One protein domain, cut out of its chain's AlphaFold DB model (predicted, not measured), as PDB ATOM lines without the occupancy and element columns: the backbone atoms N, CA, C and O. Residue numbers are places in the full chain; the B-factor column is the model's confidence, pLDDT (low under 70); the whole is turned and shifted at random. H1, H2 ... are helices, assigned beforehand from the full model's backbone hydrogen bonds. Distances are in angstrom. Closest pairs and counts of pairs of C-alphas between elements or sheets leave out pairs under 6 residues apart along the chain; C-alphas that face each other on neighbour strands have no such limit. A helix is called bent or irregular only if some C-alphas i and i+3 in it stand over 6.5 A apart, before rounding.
ATOM      1  N   TYR A   8     129.460 149.759  55.607       87.06
ATOM      2  CA  TYR A   8     128.980 150.329  54.347       87.06
ATOM      3  C   TYR A   8     128.308 151.701  54.520       87.06
ATOM      4  O   TYR A   8     128.241 152.448  53.556       87.06
ATOM      5  N   GLU A   9     127.789 152.041  55.702       87.06
ATOM      6  CA  GLU A   9     127.200 153.362  55.973       87.06
ATOM      7  C   GLU A   9     128.309 154.397  56.148       87.06
ATOM      8  O   GLU A   9     128.227 155.482  55.594       87.06
ATOM      9  N   LEU A  10     129.381 154.030  56.856       88.25
ATOM     10  CA  LEU A  10     130.564 154.880  57.011       88.25
ATOM     11  C   LEU A  10     131.288 155.073  55.669       88.25
ATOM     12  O   LEU A  10     131.600 156.194  55.286       88.25
ATOM     13  N   ALA A  11     131.452 153.993  54.902       90.44
ATOM     14  CA  ALA A  11     132.063 154.037  53.579       90.44
ATOM     15  C   ALA A  11     131.254 154.836  52.542       90.44
ATOM     16  O   ALA A  11     131.814 155.272  51.537       90.44
ATOM     17  N   PHE A  12     129.943 155.014  52.750       90.12
ATOM     18  CA  PHE A  12     129.125 155.864  51.883       90.12
ATOM     19  C   PHE A  12     129.468 157.345  52.053       90.12
ATOM     20  O   PHE A  12     129.503 158.072  51.063       90.12
ATOM     21  N   GLU A  13     129.742 157.779  53.284       85.50
ATOM     22  CA  GLU A  13     130.168 159.157  53.542       85.50
ATOM     23  C   GLU A  13     131.549 159.418  52.939       85.50
ATOM     24  O   GLU A  13     131.715 160.400  52.225       85.50
ATOM     25  N   ASP A  14     132.488 158.476  53.080       88.44
ATOM     26  CA  ASP A  14     133.800 158.576  52.424       88.44
ATOM     27  C   ASP A  14     133.664 158.713  50.896       88.44
ATOM     28  O   ASP A  14     134.339 159.521  50.261       88.44
ATOM     29  N   TYR A  15     132.739 157.957  50.292       88.50
ATOM     30  CA  TYR A  15     132.430 158.083  48.868       88.50
ATOM     31  C   TYR A  15     131.853 159.459  48.506       88.50
ATOM     32  O   TYR A  15     132.241 160.030  47.485       88.50
ATOM     33  N   LYS A  16     130.944 160.009  49.321       81.69
ATOM     34  CA  LYS A  16     130.390 161.359  49.113       81.69
ATOM     35  C   LYS A  16     131.453 162.449  49.226       81.69
ATOM     36  O   LYS A  16     131.372 163.434  48.500       81.69
ATOM     37  N   ASN A  17     132.470 162.229  50.049       79.00
ATOM     38  CA  ASN A  17     133.611 163.129  50.204       79.00
ATOM     39  C   ASN A  17     134.653 162.993  49.086       79.00
ATOM     40  O   ASN A  17     135.720 163.601  49.132       79.00
ATOM     41  N   GLY A  18     134.343 162.211  48.048       80.00
ATOM     42  CA  GLY A  18     135.190 162.060  46.872       80.00
ATOM     43  C   GLY A  18     136.324 161.056  47.052       80.00
ATOM     44  O   GLY A  18     137.189 160.977  46.179       80.00
ATOM     45  N   MET A  19     136.329 160.262  48.132       85.75
ATOM     46  CA  MET A  19     137.307 159.191  48.292       85.75
ATOM     47  C   MET A  19     137.090 158.127  47.200       85.75
ATOM     48  O   MET A  19     135.971 157.625  47.026       85.75
ATOM     49  N   PRO A  20     138.133 157.753  46.438       91.56
ATOM     50  CA  PRO A  20     137.993 156.752  45.393       91.56
ATOM     51  C   PRO A  20     137.751 155.365  46.001       91.56
ATOM     52  O   PRO A  20     138.169 155.057  47.117       91.56
ATOM     53  N   TYR A  21     137.096 154.479  45.243       91.81
ATOM     54  CA  TYR A  21     136.726 153.147  45.739       91.81
ATOM     55  C   TYR A  21     137.913 152.315  46.228       91.81
ATOM     56  O   TYR A  21     137.744 151.536  47.163       91.81
ATOM     57  N   ALA A  22     139.095 152.483  45.630       91.75
ATOM     58  CA  ALA A  22     140.315 151.800  46.052       91.75
ATOM     59  C   ALA A  22     140.751 152.206  47.474       91.75
ATOM     60  O   ALA A  22     141.101 151.348  48.288       91.75
ATOM     61  N   ASP A  23     140.657 153.495  47.802       92.25
ATOM     62  CA  ASP A  23     141.039 154.020  49.115       92.25
ATOM     63  C   ASP A  23     140.012 153.630  50.179       92.25
ATOM     64  O   ASP A  23     140.380 153.189  51.267       92.25
ATOM     65  N   ILE A  24     138.722 153.659  49.831       93.62
ATOM     66  CA  ILE A  24     137.643 153.138  50.684       93.62
ATOM     67  C   ILE A  24     137.868 151.647  50.966       93.62
ATOM     68  O   ILE A  24     137.772 151.195  52.105       93.62
ATOM     69  N   ALA A  25     138.189 150.863  49.939       94.19
ATOM     70  CA  ALA A  25     138.408 149.429  50.083       94.19
ATOM     71  C   ALA A  25     139.564 149.140  51.052       94.19
ATOM     72  O   ALA A  25     139.404 148.356  51.991       94.19
ATOM     73  N   THR A  26     140.675 149.861  50.886       94.94
ATOM     74  CA  THR A  26     141.826 149.826  51.795       94.94
ATOM     75  C   THR A  26     141.440 150.217  53.223       94.94
ATOM     76  O   THR A  26     141.729 149.466  54.155       94.94
ATOM     77  N   LYS A  27     140.734 151.343  53.407       93.75
ATOM     78  CA  LYS A  27     140.327 151.884  54.718       93.75
ATOM     79  C   LYS A  27     139.508 150.888  55.541       93.75
ATOM     80  O   LYS A  27     139.705 150.780  56.750       93.75
ATOM     81  N   TYR A  28     138.614 150.142  54.895       93.88
ATOM     82  CA  TYR A  28     137.750 149.163  55.563       93.88
ATOM     83  C   TYR A  28     138.234 147.710  55.445       93.88
ATOM     84  O   TYR A  28     137.522 146.807  55.889       93.88
ATOM     85  N   GLY A  29     139.413 147.465  54.863       94.06
ATOM     86  CA  GLY A  29     139.986 146.124  54.724       94.06
ATOM     87  C   GLY A  29     139.153 145.178  53.853       94.06
ATOM     88  O   GLY A  29     139.050 143.989  54.152       94.06
ATOM     89  N   VAL A  30     138.520 145.698  52.798       93.88
ATOM     90  CA  VAL A  30     137.702 144.922  51.851       93.88
ATOM     91  C   VAL A  30     138.264 145.022  50.432       93.88
ATOM     92  O   VAL A  30     139.073 145.888  50.131       93.88
ATOM     93  N   ALA A  31     137.825 144.143  49.530       95.38
ATOM     94  CA  ALA A  31     138.153 144.270  48.111       95.38
ATOM     95  C   ALA A  31     137.389 145.445  47.470       95.38
ATOM     96  O   ALA A  31     136.228 145.689  47.800       95.38
ATOM     97  N   GLU A  32     137.991 146.123  46.488       93.56
ATOM     98  CA  GLU A  32     137.330 147.204  45.731       93.56
ATOM     99  C   GLU A  32     136.036 146.722  45.049       93.56
ATOM    100  O   GLU A  32     135.032 147.435  44.988       93.56
ATOM    101  N   THR A  33     136.013 145.459  44.613       92.81
ATOM    102  CA  THR A  33     134.810 144.792  44.096       92.81
ATOM    103  C   THR A  33     133.683 144.754  45.127       92.81
ATOM    104  O   THR A  33     132.525 144.917  44.760       92.81
ATOM    105  N   THR A  34     133.974 144.619  46.422       94.12
ATOM    106  CA  THR A  34     132.960 144.670  47.486       94.12
ATOM    107  C   THR A  34     132.350 146.064  47.597       94.12
ATOM    108  O   THR A  34     131.124 146.190  47.662       94.12
ATOM    109  N   VAL A  35     133.179 147.112  47.541       91.81
ATOM    110  CA  VAL A  35     132.714 148.509  47.540       91.81
ATOM    111  C   VAL A  35     131.809 148.761  46.328       91.81
ATOM    112  O   VAL A  35     130.685 149.244  46.466       91.81
ATOM    113  N   ARG A  36     132.243 148.347  45.133       90.38
ATOM    114  CA  ARG A  36     131.525 148.588  43.873       90.38
ATOM    115  C   ARG A  36     130.280 147.716  43.677       90.38
ATOM    116  O   ARG A  36     129.226 148.217  43.285       90.38
ATOM    117  N   ASP A  37     130.385 146.412  43.894       89.25
ATOM    118  CA  ASP A  37     129.352 145.441  43.514       89.25
ATOM    119  C   ASP A  37     128.411 145.066  44.660       89.25
ATOM    120  O   ASP A  37     127.299 144.593  44.410       89.25
ATOM    121  N   THR A  38     128.813 145.319  45.908       90.62
ATOM    122  CA  THR A  38     127.974 145.058  47.083       90.62
ATOM    123  C   THR A  38     127.509 146.357  47.721       90.62
ATOM    124  O   THR A  38     126.304 146.598  47.771       90.62
ATOM    125  N   TRP A  39     128.420 147.226  48.168       93.44
ATOM    126  CA  TRP A  39     128.027 148.446  48.880       93.44
ATOM    127  C   TRP A  39     127.299 149.418  47.960       93.44
ATOM    128  O   TRP A  39     126.121 149.685  48.189       93.44
ATOM    129  N   ARG A  40     127.913 149.826  46.845       90.75
ATOM    130  CA  ARG A  40     127.290 150.751  45.889       90.75
ATOM    131  C   ARG A  40     125.999 150.201  45.283       90.75
ATOM    132  O   ARG A  40     124.987 150.893  45.259       90.75
ATOM    133  N   LYS A  41     126.010 148.958  44.787       88.06
ATOM    134  CA  LYS A  41     124.847 148.374  44.087       88.06
ATOM    135  C   LYS A  41     123.679 148.001  45.000       88.06
ATOM    136  O   LYS A  41     122.544 148.067  44.537       88.06
ATOM    137  N   ARG A  42     123.929 147.548  46.233       84.69
ATOM    138  CA  ARG A  42     122.866 147.019  47.110       84.69
ATOM    139  C   ARG A  42     122.495 147.981  48.226       84.69
ATOM    140  O   ARG A  42     121.315 148.176  48.468       84.69
ATOM    141  N   HIS A  43     123.487 148.571  48.889       86.88
ATOM    142  CA  HIS A  43     123.256 149.404  50.067       86.88
ATOM    143  C   HIS A  43     123.124 150.885  49.710       86.88
ATOM    144  O   HIS A  43     122.226 151.551  50.207       86.88
ATOM    145  N   TRP A  44     123.970 151.397  48.814       90.81
ATOM    146  CA  TRP A  44     123.960 152.816  48.449       90.81
ATOM    147  C   TRP A  44     122.996 153.129  47.315       90.81
ATOM    148  O   TRP A  44     122.644 154.284  47.141       90.81
ATOM    149  N   LYS A  45     122.554 152.136  46.537       86.75
ATOM    150  CA  LYS A  45     121.686 152.354  45.373       86.75
ATOM    151  C   LYS A  45     120.411 153.113  45.728       86.75
ATOM    152  O   LYS A  45     120.101 154.092  45.057       86.75
ATOM    153  N   GLU A  46     119.687 152.671  46.754       79.75
ATOM    154  CA  GLU A  46     118.446 153.340  47.157       79.75
ATOM    155  C   GLU A  46     118.734 154.710  47.781       79.75
ATOM    156  O   GLU A  46     118.057 155.668  47.440       79.75
ATOM    157  N   ILE A  47     119.812 154.847  48.559       79.94
ATOM    158  CA  ILE A  47     120.233 156.133  49.145       79.94
ATOM    159  C   ILE A  47     120.600 157.152  48.051       79.94
ATOM    160  O   ILE A  47     120.164 158.298  48.078       79.94
ATOM    161  N   LEU A  48     121.365 156.731  47.040       80.00
ATOM    162  CA  LEU A  48     121.721 157.547  45.877       80.00
ATOM    163  C   LEU A  48     120.484 157.926  45.065       80.00
ATOM    164  O   LEU A  48     120.371 159.060  44.602       80.00
ATOM    165  N   LYS A  49     119.545 156.989  44.905       79.81
ATOM    166  CA  LYS A  49     118.277 157.228  44.218       79.81
ATOM    167  C   LYS A  49     117.415 158.233  44.981       79.81
ATOM    168  O   LYS A  49     116.897 159.154  44.365       79.81
ATOM    169  N   GLU A  50     117.290 158.103  46.298       75.00
ATOM    170  CA  GLU A  50     116.579 159.054  47.161       75.00
ATOM    171  C   GLU A  50     117.204 160.450  47.116       75.00
ATOM    172  O   GLU A  50     116.486 161.431  46.943       75.00
ATOM    173  N   HIS A  51     118.533 160.542  47.202       71.75
ATOM    174  CA  HIS A  51     119.251 161.811  47.117       71.75
ATOM    175  C   HIS A  51     119.042 162.499  45.761       71.75
ATOM    176  O   HIS A  51     118.733 163.688  45.708       71.75
ATOM    177  N   THR A  52     119.145 161.736  44.668       75.94
ATOM    178  CA  THR A  52     118.866 162.228  43.308       75.94
ATOM    179  C   THR A  52     117.414 162.703  43.200       75.94
ATOM    180  O   THR A  52     117.163 163.823  42.775       75.94
ATOM    181  N   ASN A  53     116.463 161.919  43.721       83.44
ATOM    182  CA  ASN A  53     115.047 162.286  43.733       83.44
ATOM    183  C   ASN A  53     114.769 163.571  44.526       83.44
ATOM    184  O   ASN A  53     113.894 164.333  44.134       83.44
ATOM    185  N   LEU A  54     115.444 163.806  45.656       87.06
ATOM    186  CA  LEU A  54     115.245 165.024  46.446       87.06
ATOM    187  C   LEU A  54     115.794 166.254  45.719       87.06
ATOM    188  O   LEU A  54     115.110 167.273  45.660       87.06
ATOM    189  N   ARG A  55     116.999 166.146  45.147       89.75
ATOM    190  CA  ARG A  55     117.608 167.206  44.335       89.75
ATOM    191  C   ARG A  55     116.700 167.582  43.163       89.75
ATOM    192  O   ARG A  55     116.398 168.759  42.976       89.75
ATOM    193  N   ASP A  56     116.229 166.584  42.421       88.69
ATOM    194  CA  ASP A  56     115.383 166.792  41.246       88.69
ATOM    195  C   ASP A  56     114.005 167.341  41.634       88.69
ATOM    196  O   ASP A  56     113.526 168.272  40.997       88.69
ATOM    197  N   LYS A  57     113.411 166.871  42.741       92.31
ATOM    198  CA  LYS A  57     112.167 167.444  43.283       92.31
ATOM    199  C   LYS A  57     112.309 168.918  43.638       92.31
ATOM    200  O   LYS A  57     111.440 169.698  43.281       92.31
ATOM    201  N   ILE A  58     113.390 169.305  44.319       92.75
ATOM    202  CA  ILE A  58     113.629 170.713  44.671       92.75
ATOM    203  C   ILE A  58     113.733 171.558  43.399       92.75
ATOM    204  O   ILE A  58     113.107 172.611  43.309       92.75
ATOM    205  N   ARG A  59     114.480 171.082  42.398       93.75
ATOM    206  CA  ARG A  59     114.611 171.763  41.108       93.75
ATOM    207  C   ARG A  59     113.263 171.901  40.397       93.75
ATOM    208  O   ARG A  59     112.911 172.996  39.961       93.75
ATOM    209  N   ASP A  60     112.511 170.813  40.284       91.94
ATOM    210  CA  ASP A  60     111.227 170.788  39.585       91.94
ATOM    211  C   ASP A  60     110.170 171.633  40.305       91.94
ATOM    212  O   ASP A  60     109.415 172.345  39.643       91.94
ATOM    213  N   ASP A  61     110.159 171.637  41.641       93.94
ATOM    214  CA  ASP A  61     109.291 172.503  42.442       93.94
ATOM    215  C   ASP A  61     109.624 173.984  42.216       93.94
ATOM    216  O   ASP A  61     108.713 174.793  42.026       93.94
ATOM    217  N   LEU A  62     110.911 174.356  42.172       92.56
ATOM    218  CA  LEU A  62     111.338 175.729  41.876       92.56
ATOM    219  C   LEU A  62     110.893 176.159  40.472       92.56
ATOM    220  O   LEU A  62     110.251 177.199  40.309       92.56
ATOM    221  N   LEU A  63     111.150 175.326  39.461       91.06
ATOM    222  CA  LEU A  63     110.710 175.579  38.088       91.06
ATOM    223  C   LEU A  63     109.178 175.636  37.973       91.06
ATOM    224  O   LEU A  63     108.633 176.455  37.227       91.06
ATOM    225  N   GLY A  64     108.473 174.787  38.719       90.31
ATOM    226  CA  GLY A  64     107.016 174.758  38.794       90.31
ATOM    227  C   GLY A  64     106.437 176.033  39.404       90.31
ATOM    228  O   GLY A  64     105.480 176.593  38.859       90.31
ATOM    229  N   GLN A  65     107.045 176.546  40.477       90.00
ATOM    230  CA  GLN A  65     106.665 177.820  41.097       90.00
ATOM    231  C   GLN A  65     106.858 178.992  40.132       90.00
ATOM    232  O   GLN A  65     105.968 179.828  39.998       90.00
ATOM    233  N   MET A  66     107.973 179.035  39.400       88.88
ATOM    234  CA  MET A  66     108.230 180.095  38.419       88.88
ATOM    235  C   MET A  66     107.196 180.091  37.294       88.88
ATOM    236  O   MET A  66     106.627 181.136  36.981       88.88
ATOM    237  N   ARG A  67     106.885 178.909  36.741       85.69
ATOM    238  CA  ARG A  67     105.845 178.753  35.711       85.69
ATOM    239  C   ARG A  67     104.476 179.192  36.225       85.69
ATOM    240  O   ARG A  67     103.778 179.922  35.530       85.69
ATOM    241  N   SER A  68     104.118 178.781  37.442       87.56
ATOM    242  CA  SER A  68     102.837 179.126  38.076       87.56
ATOM    243  C   SER A  68     102.711 180.625  38.354       87.56
ATOM    244  O   SER A  68     101.627 181.185  38.236       87.56
ATOM    245  N   ASN A  69     103.830 181.291  38.645       86.25
ATOM    246  CA  ASN A  69     103.901 182.734  38.866       86.25
ATOM    247  C   ASN A  69     104.085 183.549  37.569       86.25
ATOM    248  O   ASN A  69     104.299 184.757  37.633       86.25
ATOM    249  N   GLY A  70     104.028 182.917  36.389       83.81
ATOM    250  CA  GLY A  70     104.188 183.600  35.098       83.81
ATOM    251  C   GLY A  70     105.611 184.099  34.819       83.81
ATOM    252  O   GLY A  70     105.819 184.935  33.939       83.81
ATOM    253  N   VAL A  71     106.606 183.597  35.551       77.12
ATOM    254  CA  VAL A  71     108.021 183.931  35.378       77.12
ATOM    255  C   VAL A  71     108.627 182.979  34.346       77.12
ATOM    256  O   VAL A  71     108.923 181.824  34.637       77.12
ATOM    257  N   ILE A  72     108.784 183.469  33.114       69.31
ATOM    258  CA  ILE A  72     109.162 182.666  31.930       69.31
ATOM    259  C   ILE A  72     110.488 183.099  31.282       69.31
ATOM    260  O   ILE A  72     110.880 182.560  30.250       69.31
ATOM    261  N   HIS A  73     111.193 184.071  31.867       81.38
ATOM    262  CA  HIS A  73     112.435 184.588  31.290       81.38
ATOM    263  C   HIS A  73     113.626 183.673  31.597       81.38
ATOM    264  O   HIS A  73     113.800 183.223  32.729       81.38
ATOM    265  N   GLY A  74     114.486 183.458  30.596       83.06
ATOM    266  CA  GLY A  74     115.602 182.508  30.672       83.06
ATOM    267  C   GLY A  74     116.610 182.766  31.795       83.06
ATOM    268  O   GLY A  74     117.129 181.811  32.356       83.06
ATOM    269  N   HIS A  75     116.831 184.022  32.197       86.88
ATOM    270  CA  HIS A  75     117.752 184.340  33.297       86.88
ATOM    271  C   HIS A  75     117.293 183.774  34.647       86.88
ATOM    272  O   HIS A  75     118.112 183.486  35.507       86.88
ATOM    273  N   PHE A  76     115.991 183.571  34.844       85.12
ATOM    274  CA  PHE A  76     115.517 182.938  36.066       85.12
ATOM    275  C   PHE A  76     115.761 181.422  36.058       85.12
ATOM    276  O   PHE A  76     115.961 180.846  37.121       85.12
ATOM    277  N   LEU A  77     115.766 180.776  34.884       86.19
ATOM    278  CA  LEU A  77     116.159 179.364  34.770       86.19
ATOM    279  C   LEU A  77     117.632 179.193  35.147       86.19
ATOM    280  O   LEU A  77     117.959 178.291  35.907       86.19
ATOM    281  N   ASP A  78     118.479 180.098  34.660       91.25
ATOM    282  CA  ASP A  78     119.906 180.146  34.987       91.25
ATOM    283  C   ASP A  78     120.131 180.268  36.504       91.25
ATOM    284  O   ASP A  78     120.840 179.459  37.090       91.25
ATOM    285  N   LEU A  79     119.392 181.161  37.177       93.38
ATOM    286  CA  LEU A  79     119.436 181.294  38.642       93.38
ATOM    287  C   LEU A  79     119.017 180.022  39.394       93.38
ATOM    288  O   LEU A  79     119.533 179.750  40.479       93.38
ATOM    289  N   VAL A  80     118.066 179.249  38.859       92.88
ATOM    290  CA  VAL A  80     117.706 177.955  39.455       92.88
ATOM    291  C   VAL A  80     118.846 176.961  39.294       92.88
ATOM    292  O   VAL A  80     119.167 176.264  40.252       92.88
ATOM    293  N   GLU A  81     119.480 176.901  38.126       91.50
ATOM    294  CA  GLU A  81     120.631 176.020  37.919       91.50
ATOM    295  C   GLU A  81     121.820 176.418  38.811       91.50
ATOM    296  O   GLU A  81     122.413 175.546  39.449       91.50
ATOM    297  N   ASP A  82     122.091 177.716  38.969       94.81
ATOM    298  CA  ASP A  82     123.075 178.236  39.926       94.81
ATOM    299  C   ASP A  82     122.749 177.805  41.360       94.81
ATOM    300  O   ASP A  82     123.619 177.330  42.095       94.81
ATOM    301  N   TYR A  83     121.480 177.921  41.764       95.12
ATOM    302  CA  TYR A  83     121.033 177.461  43.075       95.12
ATOM    303  C   TYR A  83     121.269 175.956  43.260       95.12
ATOM    304  O   TYR A  83     121.746 175.533  44.316       95.12
ATOM    305  N   MET A  84     120.982 175.139  42.243       93.56
ATOM    306  CA  MET A  84     121.225 173.697  42.307       93.56
ATOM    307  C   MET A  84     122.722 173.377  42.402       93.56
ATOM    308  O   MET A  84     123.105 172.517  43.196       93.56
ATOM    309  N   ALA A  85     123.578 174.106  41.681       92.06
ATOM    310  CA  ALA A  85     125.029 173.985  41.811       92.06
ATOM    311  C   ALA A  85     125.507 174.363  43.225       92.06
ATOM    312  O   ALA A  85     126.313 173.651  43.825       92.06
ATOM    313  N   MET A  86     124.966 175.436  43.811       94.19
ATOM    314  CA  MET A  86     125.249 175.810  45.200       94.19
ATOM    315  C   MET A  86     124.755 174.764  46.201       94.19
ATOM    316  O   MET A  86     125.412 174.531  47.215       94.19
ATOM    317  N   TRP A  87     123.616 174.123  45.942       93.00
ATOM    318  CA  TRP A  87     123.101 173.042  46.779       93.00
ATOM    319  C   TRP A  87     124.066 171.851  46.801       93.00
ATOM    320  O   TRP A  87     124.378 171.349  47.884       93.00
ATOM    321  N   ASP A  88     124.592 171.468  45.633       86.50
ATOM    322  CA  ASP A  88     125.600 170.415  45.496       86.50
ATOM    323  C   ASP A  88     126.887 170.802  46.260       86.50
ATOM    324  O   ASP A  88     127.363 170.041  47.104       86.50
ATOM    325  N   ILE A  89     127.393 172.028  46.062       90.31
ATOM    326  CA  ILE A  89     128.579 172.551  46.770       90.31
ATOM    327  C   ILE A  89     128.381 172.541  48.288       90.31
ATOM    328  O   ILE A  89     129.253 172.078  49.022       90.31
ATOM    329  N   LYS A  90     127.238 173.034  48.774       91.62
ATOM    330  CA  LYS A  90     126.921 173.094  50.204       91.62
ATOM    331  C   LYS A  90     126.924 171.699  50.825       91.62
ATOM    332  O   LYS A  90     127.503 171.518  51.891       91.62
ATOM    333  N   ASN A  91     126.282 170.724  50.186       84.75
ATOM    334  CA  ASN A  91     126.225 169.364  50.720       84.75
ATOM    335  C   ASN A  91     127.601 168.694  50.720       84.75
ATOM    336  O   ASN A  91     127.937 168.025  51.695       84.75
ATOM    337  N   ASN A  92     128.404 168.931  49.681       83.44
ATOM    338  CA  ASN A  92     129.786 168.460  49.635       83.44
ATOM    339  C   ASN A  92     130.627 169.097  50.750       83.44
ATOM    340  O   ASN A  92     131.375 168.398  51.418       83.44
ATOM    341  N   LEU A  93     130.466 170.399  51.007       85.69
ATOM    342  CA  LEU A  93     131.177 171.095  52.081       85.69
ATOM    343  C   LEU A  93     130.766 170.603  53.475       85.69
ATOM    344  O   LEU A  93     131.616 170.453  54.344       85.69
ATOM    345  N   ILE A  94     129.473 170.360  53.706       81.88
ATOM    346  CA  ILE A  94     129.000 169.796  54.978       81.88
ATOM    347  C   ILE A  94     129.655 168.435  55.210       81.88
ATOM    348  O   ILE A  94     130.214 168.205  56.278       81.88
ATOM    349  N   ALA A  95     129.630 167.570  54.197       76.69
ATOM    350  CA  ALA A  95     130.203 166.235  54.288       76.69
ATOM    351  C   ALA A  95     131.734 166.283  54.502       76.69
ATOM    352  O   ALA A  95     132.278 165.529  55.314       76.69
ATOM    353  N   ASP A  96     132.410 167.247  53.872       79.25
ATOM    354  CA  ASP A  96     133.835 167.513  54.061       79.25
ATOM    355  C   ASP A  96     134.185 167.957  55.491       79.25
ATOM    356  O   ASP A  96     135.126 167.443  56.102       79.25
ATOM    357  N   ILE A  97     133.409 168.892  56.051       80.88
ATOM    358  CA  ILE A  97     133.583 169.387  57.424       80.88
ATOM    359  C   ILE A  97     133.309 168.275  58.442       80.88
ATOM    360  O   ILE A  97     134.009 168.192  59.451       80.88
ATOM    361  N   GLU A  98     132.315 167.419  58.198       70.75
ATOM    362  CA  GLU A  98     132.006 166.282  59.072       70.75
ATOM    363  C   GLU A  98     133.136 165.244  59.111       70.75
ATOM    364  O   GLU A  98     133.368 164.641  60.160       70.75
ATOM    365  N   GLU A  99     133.863 165.050  58.005       72.94
ATOM    366  CA  GLU A  99     134.991 164.114  57.948       72.94
ATOM    367  C   GLU A  99     136.287 164.710  58.499       72.94
ATOM    368  O   GLU A  99     136.936 164.107  59.358       72.94
TER     369      GLU A  99
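AT A GLANCE: This is residues 8 to 99 of the 114 residues of an uncharacterized protein of Bacillus sp. ok061 (UniProt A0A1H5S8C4). The model is a long helical hairpin, made by H4 and the longer arm H3b of the bent helix H3, with a small helical head of H1, H2 and the shorter arm H3a at the end away from its turn. From the turn the two long helices spread apart; H3b runs on through the bend into H3a, while the last residues of H4 reach H1, and a gap is left where residues 49 to 54 of H3 stand free. The printed part has 92 residues with four named helices, in the order H1, H2, H3, H4, and no named strand; the class is all helix. The whole is loose, with a radius of gyration of the C-alphas of 17.2 A, and a rod in outline, spanning 55 by 25 by 17 A.

HOW THE PARTS SIT: H1, residues 8 to 16, touches H2, residues 21 to 27, at a steep tilt of 53 degrees, opposite ways; their closest C-alphas, of Ala 11 and Ile 24, are 6.4 A apart. H3, residues 32 to 68, was assigned as one helix by its hydrogen bonds but is bent: C-alphas 43 and 46 are 6.9 A apart. Its arms, H3a of residues 32 to 43 and H3b of residues 46 to 68, stand at a steep tilt of 55 degrees. H2 touches H3a at residues 32 to 36 alone, about perpendicular at 80 degrees, closest at the C-alphas of Ala 25 and Glu 32, 5.0 A. H1 and H3a only just touch, with 3 pairs of C-alphas within 8 A, closest at Tyr 8 and Trp 39, 5.9 A. H3b and H4, residues 74 to 99, form a helical hairpin at a shallow tilt of 30 degrees, opposite ways; residues 55 to 63 touch residues 77 to 84, and the closest C-alphas, of Arg 59 and Met 84, are 7.0 A apart. Residues 92 to 99 of H4 touch H1, closest at the C-alphas of Lys 16 and Ala 95, 7.1 A. H2 and H4 are apart, as are H1 and H3b. Every O i to N i+4 pair is within hydrogen-bond range in H2, H3b and H4, against 4 of 5 in H1 and 6 of 8 in H3a.

IN THESE COORDINATES: H1 begins at C-alpha 8, (128.980, 150.329, 54.347), and is 12.3 A long; H2 is 9.8 A. H3a measures 14.9 A and H3b 31.5 A, ending at C-alpha 68, (102.837, 179.126, 38.076). H4 runs 38.2 A to C-alpha 99, (134.991, 164.114, 57.948).

THE WHOLE: The C-alphas farthest apart, of Gly 29 and Gly 70, are 55.4 A from each other. The printed part has no cut, and its three links are tight. Mean pLDDT of the printed part is 87.5; residue 72 is under 70.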